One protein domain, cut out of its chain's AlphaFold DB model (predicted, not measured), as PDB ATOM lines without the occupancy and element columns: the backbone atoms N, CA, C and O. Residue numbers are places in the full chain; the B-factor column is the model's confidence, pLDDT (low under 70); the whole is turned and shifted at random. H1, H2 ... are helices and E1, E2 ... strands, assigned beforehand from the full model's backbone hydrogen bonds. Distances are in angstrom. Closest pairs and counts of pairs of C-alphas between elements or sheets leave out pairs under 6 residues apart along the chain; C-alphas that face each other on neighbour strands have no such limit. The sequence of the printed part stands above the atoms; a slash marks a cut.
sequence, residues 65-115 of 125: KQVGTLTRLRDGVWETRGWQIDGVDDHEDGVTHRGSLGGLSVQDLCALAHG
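AT A GLANCE: This is residues 65 to 115 of the 125 residues of an uncharacterized protein of Streptomyces chrestomyceticus JCM 4735 (UniProt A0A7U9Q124). A small antiparallel sheet of three strands, E1, E2 and E3, has one short helix, H1, lying slantwise over one face, over E1 and E2. A wide loop of residues 82 to 94 joins E2 to E3, and a shorter link leads from E3 to H1. The printed part has 51 residues, with three named strands and then one named helix along the chain; the sheet's order is E1, E2, E3, a meander, each strand the antiparallel neighbour of the one before. The class is mixed, helices and strands, with 23 residues, under half of those printed, in named elements. The whole is compact, with a radius of gyration of the C-alphas of 9.8 A, and rounded, with spans of 27 by 23 by 17 A.

HOW THE PARTS SIT: E1, residues 69 to 74, and E2, residues 77 to 81, form a hairpin with a tight link, their directions at 155 degrees. Between them N 71 and O 79 are 2.9 A apart and N 79 and O 71 are 2.8 A apart, both within hydrogen-bond range. E3, residues 95 to 97, is the antiparallel neighbour of E2 at 152 degrees, and the two form a hairpin with a long link. Here N 97 and O 78 are 2.9 A apart and N 80 and O 95 are 3.0 A apart, within hydrogen-bond range. E1 and E3 are the edge strands and are apart; E2 is the inner strand. Outside the named strands, residues 100 to 101 pair with residues 104 to 105, antiparallel. H1, residues 106 to 114, is on the sheet at a height over the sheet of 9.2 A. It lies over E1 and E2, slantwise to the strands, at 41 degrees to E1 on the local plane. The closest C-alphas of E1 and H1 are those of Thr 69 and Ala 113, 6.4 A apart; those of E2 and H1 are Trp 78 and Val 106, 7.7 A apart. In H1 every O i to N i+4 pair is within hydrogen-bond range.

IN THESE COORDINATES: E1 begins at C-alpha 69, at (26.267, 22.604, -72.132), and is 15.7 A long from first to last C-alpha. E2 is 13.5 A long and E3, three residues, 6.4 A. H1 is 11.6 A long and ends at C-alpha 114, at (26.400, 28.429, -78.849).

THE WHOLE: The two C-alphas farthest apart are those of Lys 65 and Asp 75, at 27.5 A. The printed part has no cut. The link from E2 to E3, with 13 residues, is long. The mean pLDDT of the printed part is 78.1; residues 89 to 95 and residue 98 are under 70.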
ATOM      1  N   LYS A  65      38.805  19.890 -74.737       85.94
ATOM      2  CA  LYS A  65      38.682  18.608 -75.443       85.94
ATOM      3  C   LYS A  65      37.241  18.334 -75.854       85.94
ATOM      4  O   LYS A  65      37.001  17.800 -76.933       85.94
ATOM      5  N   GLN A  66      36.289  18.728 -75.008       86.19
ATOM      6  CA  GLN A  66      34.865  18.532 -75.248       86.19
ATOM      7  C   GLN A  66      34.073  19.770 -74.835       86.19
ATOM      8  O   GLN A  66      34.192  20.260 -73.709       86.19
ATOM      9  N   VAL A  67      33.245  20.254 -75.763       86.56
ATOM     10  CA  VAL A  67      32.285  21.332 -75.511       86.56
ATOM     11  C   VAL A  67      31.036  20.729 -74.879       86.56
ATOM     12  O   VAL A  67      30.395  19.856 -75.465       86.56
ATOM     13  N   GLY A  68      30.714  21.197 -73.678       85.38
ATOM     14  CA  GLY A  68      29.523  20.793 -72.945       85.38
ATOM     15  C   GLY A  68      28.351  21.755 -73.127       85.38
ATOM     16  O   GLY A  68      28.321  22.604 -74.020       85.38
ATOM     17  N   THR A  69      27.379  21.651 -72.227       85.00
ATOM     18  CA  THR A  69      26.267  22.604 -72.132       85.00
ATOM     19  C   THR A  69      26.575  23.683 -71.102       85.00
ATOM     20  O   THR A  69      27.269  23.443 -70.111       85.00
ATOM     21  N   LEU A  70      26.093  24.896 -71.367       86.12
ATOM     22  CA  LEU A  70      26.228  26.049 -70.487       86.12
ATOM     23  C   LEU A  70      24.833  26.615 -70.217       86.12
ATOM     24  O   LEU A  70      24.177  27.113 -71.131       86.12
ATOM     25  N   THR A  71      24.400  26.571 -68.960       85.38
ATOM     26  CA  THR A  71      23.064  27.020 -68.554       85.38
ATOM     27  C   THR A  71      23.178  28.144 -67.533       85.38
ATOM     28  O   THR A  71      23.905  28.039 -66.546       85.38
ATOM     29  N   ARG A  72      22.447  29.241 -67.743       85.81
ATOM     30  CA  ARG A  72      22.347  30.314 -66.745       85.81
ATOM     31  C   ARG A  72      21.314  29.925 -65.700       85.81
ATOM     32  O   ARG A  72      20.145  29.777 -66.040       85.81
ATOM     33  N   LEU A  73      21.728  29.817 -64.442       84.88
ATOM     34  CA  LEU A  73      20.805  29.527 -63.342       84.88
ATOM     35  C   LEU A  73      20.213  30.810 -62.749       84.88
ATOM     36  O   LEU A  73      19.010  30.906 -62.533       84.88
ATOM     37  N   ARG A  74      21.064  31.805 -62.479       82.62
ATOM     38  CA  ARG A  74      20.689  33.119 -61.924       82.62
ATOM     39  C   ARG A  74      21.731  34.167 -62.307       82.62
ATOM     40  O   ARG A  74      22.711  33.855 -62.982       82.62
ATOM     41  N   ASP A  75      21.536  35.414 -61.894       81.25
ATOM     42  CA  ASP A  75      22.500  36.482 -62.170       81.25
ATOM     43  C   ASP A  75      23.897  36.134 -61.648       81.25
ATOM     44  O   ASP A  75      24.092  35.810 -60.476       81.25
ATOM     45  N   GLY A  76      24.864  36.140 -62.569       79.50
ATOM     46  CA  GLY A  76      26.257  35.801 -62.290       79.50
ATOM     47  C   GLY A  76      26.528  34.329 -61.963       79.50
ATOM     48  O   GLY A  76      27.661  34.020 -61.625       79.50
ATOM     49  N   VAL A  77      25.551  33.417 -62.045       83.75
ATOM     50  CA  VAL A  77      25.762  31.986 -61.754       83.75
ATOM     51  C   VAL A  77      25.403  31.129 -62.954       83.75
ATOM     52  O   VAL A  77      24.271  31.159 -63.450       83.75
ATOM     53  N   TRP A  78      26.380  30.334 -63.368       83.75
ATOM     54  CA  TRP A  78      26.313  29.470 -64.531       83.75
ATOM     55  C   TRP A  78      26.606  28.037 -64.126       83.75
ATOM     56  O   TRP A  78      27.432  27.786 -63.254       83.75
ATOM     57  N   GLU A  79      25.894  27.117 -64.752       85.94
ATOM     58  CA  GLU A  79      26.102  25.687 -64.621       85.94
ATOM     59  C   GLU A  79      26.717  25.166 -65.915       85.94
ATOM     60  O   GLU A  79      26.239  25.480 -67.012       85.94
ATOM     61  N   THR A  80      27.772  24.373 -65.779       82.75
ATOM     62  CA  THR A  80      28.417  23.671 -66.886       82.75
ATOM     63  C   THR A  80      28.285  22.173 -66.710       82.75
ATOM     64  O   THR A  80      28.571  21.641 -65.642       82.75
ATOM     65  N   ARG A  81      27.857  21.485 -67.772       84.12
ATOM     66  CA  ARG A  81      27.725  20.019 -67.796       84.12
ATOM     67  C   ARG A  81      28.424  19.434 -69.009       84.12
ATOM     68  O   ARG A  81      28.296  19.989 -70.102       84.12
ATOM     69  N   GLY A  82      29.138  18.326 -68.824       81.62
ATOM     70  CA  GLY A  82      29.835  17.616 -69.902       81.62
ATOM     71  C   GLY A  82      30.993  18.383 -70.556       81.62
ATOM     72  O   GLY A  82      31.317  18.118 -71.713       81.62
ATOM     73  N   TRP A  83      31.587  19.359 -69.860       84.25
ATOM     74  CA  TRP A  83      32.793  20.049 -70.328       84.25
ATOM     75  C   TRP A  83      34.032  19.232 -69.984       84.25
ATOM     76  O   TRP A  83      34.157  18.748 -68.866       84.25
ATOM     77  N   GLN A  84      34.971  19.121 -70.923       83.62
ATOM     78  CA  GLN A  84      36.294  18.559 -70.641       83.62
ATOM     79  C   GLN A  84      37.361  19.574 -71.026       83.62
ATOM     80  O   GLN A  84      37.524  19.895 -72.208       83.62
ATOM     81  N   ILE A  85      38.079  20.077 -70.024       83.62
ATOM     82  CA  ILE A  85      39.147  21.064 -70.177       83.62
ATOM     83  C   ILE A  85      40.414  20.492 -69.543       83.62
ATOM     84  O   ILE A  85      40.412  20.095 -68.382       83.62
ATOM     85  N   ASP A  86      41.497  20.431 -70.312       80.56
ATOM     86  CA  ASP A  86      42.785  19.929 -69.834       80.56
ATOM     87  C   ASP A  86      43.329  20.788 -68.674       80.56
ATOM     88  O   ASP A  86      43.346  22.021 -68.758       80.56
ATOM     89  N   GLY A  87      43.751  20.135 -67.585       72.88
ATOM     90  CA  GLY A  87      44.231  20.792 -66.364       72.88
ATOM     91  C   GLY A  87      43.135  21.262 -65.401       72.88
ATOM     92  O   GLY A  87      43.446  21.947 -64.428       72.88
ATOM     93  N   VAL A  88      41.873  20.909 -65.657       70.69
ATOM     94  CA  VAL A  88      40.758  21.128 -64.733       70.69
ATOM     95  C   VAL A  88      40.147  19.779 -64.381       70.69
ATOM     96  O   VAL A  88      39.654  19.072 -65.258       70.69
ATOM     97  N   ASP A  89      40.179  19.428 -63.099       59.03
ATOM     98  CA  ASP A  89      39.489  18.256 -62.555       59.03
ATOM     99  C   ASP A  89      37.982  18.556 -62.443       59.03
ATOM    100  O   ASP A  89      37.418  18.710 -61.367       59.03
ATOM    101  N   ASP A  90      37.316  18.706 -63.587       52.69
ATOM    102  CA  ASP A  90      35.856  18.806 -63.677       52.69
ATOM    103  C   ASP A  90      35.291  17.407 -63.975       52.69
ATOM    104  O   ASP A  90      34.692  17.135 -65.013       52.69
ATOM    105  N   HIS A  91      35.544  16.470 -63.059       48.22
ATOM    106  CA  HIS A  91      34.897  15.152 -63.049       48.22
ATOM    107  C   HIS A  91      33.512  15.161 -62.386       48.22
ATOM    108  O   HIS A  91      32.924  14.105 -62.165       48.22
ATOM    109  N   GLU A  92      32.953  16.342 -62.131       46.38
ATOM    110  CA  GLU A  92      31.627  16.493 -61.543       46.38
ATOM    111  C   GLU A  92      30.666  17.056 -62.601       46.38
ATOM    112  O   GLU A  92      30.821  18.163 -63.116       46.38
ATOM    113  N   ASP A  93      29.661  16.271 -62.974       56.00
ATOM    114  CA  ASP A  93      28.595  16.728 -63.861       56.00
ATOM    115  C   ASP A  93      27.750  17.788 -63.125       56.00
ATOM    116  O   ASP A  93      27.177  17.509 -62.072       56.00
ATOM    117  N   GLY A  94      27.660  19.015 -63.654       59.03
ATOM    118  CA  GLY A  94      26.836  20.078 -63.057       59.03
ATOM    119  C   GLY A  94      27.572  21.035 -62.121       59.03
ATOM    120  O   GLY A  94      26.957  21.592 -61.208       59.03
ATOM    121  N   VAL A  95      28.863  21.290 -62.352       69.62
ATOM    122  CA  VAL A  95      29.588  22.321 -61.600       69.62
ATOM    123  C   VAL A  95      28.967  23.694 -61.847       69.62
ATOM    124  O   VAL A  95      28.863  24.186 -62.976       69.62
ATOM    125  N   THR A  96      28.565  24.333 -60.750       75.00
ATOM    126  CA  THR A  96      28.107  25.719 -60.751       75.00
ATOM    127  C   THR A  96      29.261  26.647 -60.416       75.00
ATOM    128  O   THR A  96      29.925  26.506 -59.393       75.00
ATOM    129  N   HIS A  97      29.489  27.641 -61.266       73.06
ATOM    130  CA  HIS A  97      30.546  28.622 -61.072       73.06
ATOM    131  C   HIS A  97      30.041  30.049 -61.290       73.06
ATOM    132  O   HIS A  97      29.033  30.310 -61.954       73.06
ATOM    133  N   ARG A  98      30.754  30.999 -60.677       68.00
ATOM    134  CA  ARG A  98      30.396  32.425 -60.668       68.00
ATOM    135  C   ARG A  98      31.157  33.292 -61.674       68.00
ATOM    136  O   ARG A  98      30.914  34.493 -61.722       68.00
ATOM    137  N   GLY A  99      32.054  32.726 -62.488       70.00
ATOM    138  CA  GLY A  99      32.783  33.555 -63.458       70.00
ATOM    139  C   GLY A  99      33.654  32.850 -64.495       70.00
ATOM    140  O   GLY A  99      33.656  33.267 -65.651       70.00
ATOM    141  N   SER A 100      34.389  31.803 -64.127       75.12
ATOM    142  CA  SER A 100      35.301  31.145 -65.069       75.12
ATOM    143  C   SER A 100      35.455  29.659 -64.791       75.12
ATOM    144  O   SER A 100      35.467  29.263 -63.628       75.12
ATOM    145  N   LEU A 101      35.656  28.885 -65.856       77.88
ATOM    146  CA  LEU A 101      35.974  27.459 -65.819       77.88
ATOM    147  C   LEU A 101      37.289  27.237 -66.572       77.88
ATOM    148  O   LEU A 101      37.402  27.644 -67.727       77.88
ATOM    149  N   GLY A 102      38.311  26.670 -65.928       73.44
ATOM    150  CA  GLY A 102      39.604  26.414 -66.582       73.44
ATOM    151  C   GLY A 102      40.314  27.639 -67.158       73.44
ATOM    152  O   GLY A 102      41.013  27.541 -68.164       73.44
ATOM    153  N   GLY A 103      40.093  28.815 -66.566       76.56
ATOM    154  CA  GLY A 103      40.612  30.085 -67.082       76.56
ATOM    155  C   GLY A 103      39.862  30.633 -68.304       76.56
ATOM    156  O   GLY A 103      40.259  31.674 -68.827       76.56
ATOM    157  N   LEU A 104      38.782  29.984 -68.751       80.94
ATOM    158  CA  LEU A 104      37.852  30.521 -69.746       80.94
ATOM    159  C   LEU A 104      36.750  31.320 -69.055       80.94
ATOM    160  O   LEU A 104      36.157  30.871 -68.072       80.94
ATOM    161  N   SER A 105      36.458  32.505 -69.588       84.19
ATOM    162  CA  SER A 105      35.334  33.316 -69.125       84.19
ATOM    163  C   SER A 105      34.002  32.684 -69.538       84.19
ATOM    164  O   SER A 105      33.924  32.000 -70.560       84.19
ATOM    165  N   VAL A 106      32.909  32.980 -68.826       83.56
ATOM    166  CA  VAL A 106      31.560  32.564 -69.267       83.56
ATOM    167  C   VAL A 106      31.261  33.015 -70.705       83.56
ATOM    168  O   VAL A 106      30.580  32.317 -71.456       83.56
ATOM    169  N   GLN A 107      31.773  34.178 -71.123       83.81
ATOM    170  CA  GLN A 107      31.580  34.673 -72.485       83.81
ATOM    171  C   GLN A 107      32.276  33.786 -73.522       83.81
ATOM    172  O   GLN A 107      31.665  33.483 -74.546       83.81
ATOM    173  N   ASP A 108      33.489  33.315 -73.231       83.62
ATOM    174  CA  ASP A 108      34.187  32.336 -74.068       83.62
ATOM    175  C   ASP A 108      33.462  30.990 -74.086       83.62
ATOM    176  O   ASP A 108      33.274  30.418 -75.157       83.62
ATOM    177  N   LEU A 109      32.978  30.515 -72.935       85.31
ATOM    178  CA  LEU A 109      32.215  29.267 -72.843       85.31
ATOM    179  C   LEU A 109      30.901  29.343 -73.655       85.31
ATOM    180  O   LEU A 109      30.593  28.427 -74.411       85.31
ATOM    181  N   CYS A 110      30.160  30.459 -73.593       85.38
ATOM    182  CA  CYS A 110      28.962  30.731 -74.418       85.38
ATOM    183  C   CYS A 110      29.309  30.805 -75.905       85.38
ATOM    184  O   CYS A 110      28.562  30.285 -76.732       85.38
ATOM    185  N   ALA A 111      30.449  31.409 -76.253       85.69
ATOM    186  CA  ALA A 111      30.914  31.475 -77.633       85.69
ATOM    187  C   ALA A 111      31.298  30.097 -78.194       85.69
ATOM    188  O   ALA A 111      31.059  29.841 -79.372       85.69
ATOM    189  N   LEU A 112      31.857  29.212 -77.367       85.62
ATOM    190  CA  LEU A 112      32.184  27.836 -77.743       85.62
ATOM    191  C   LEU A 112      30.931  26.951 -77.842       85.62
ATOM    192  O   LEU A 112      30.787  26.223 -78.817       85.62
ATOM    193  N   ALA A 113      30.005  27.045 -76.880       86.00
ATOM    194  CA  ALA A 113      28.809  26.197 -76.826       86.00
ATOM    195  C   ALA A 113      27.706  26.602 -77.817       86.00
ATOM    196  O   ALA A 113      27.029  25.749 -78.384       86.00
ATOM    197  N   HIS A 114      27.503  27.903 -78.032       84.31
ATOM    198  CA  HIS A 114      26.400  28.429 -78.849       84.31
ATOM    199  C   HIS A 114      26.875  29.245 -80.060       84.31
ATOM    200  O   HIS A 114      26.059  29.762 -80.828       84.31
ATOM    201  N   GLY A 115      28.188  29.393 -80.233       82.19
ATOM    202  CA  GLY A 115      28.799  30.158 -81.312       82.19
ATOM    203  C   GLY A 115      29.118  31.617 -80.946       82.19
ATOM    204  O   GLY A 115      28.545  32.199 -80.022       82.19
TER     205      GLY A 115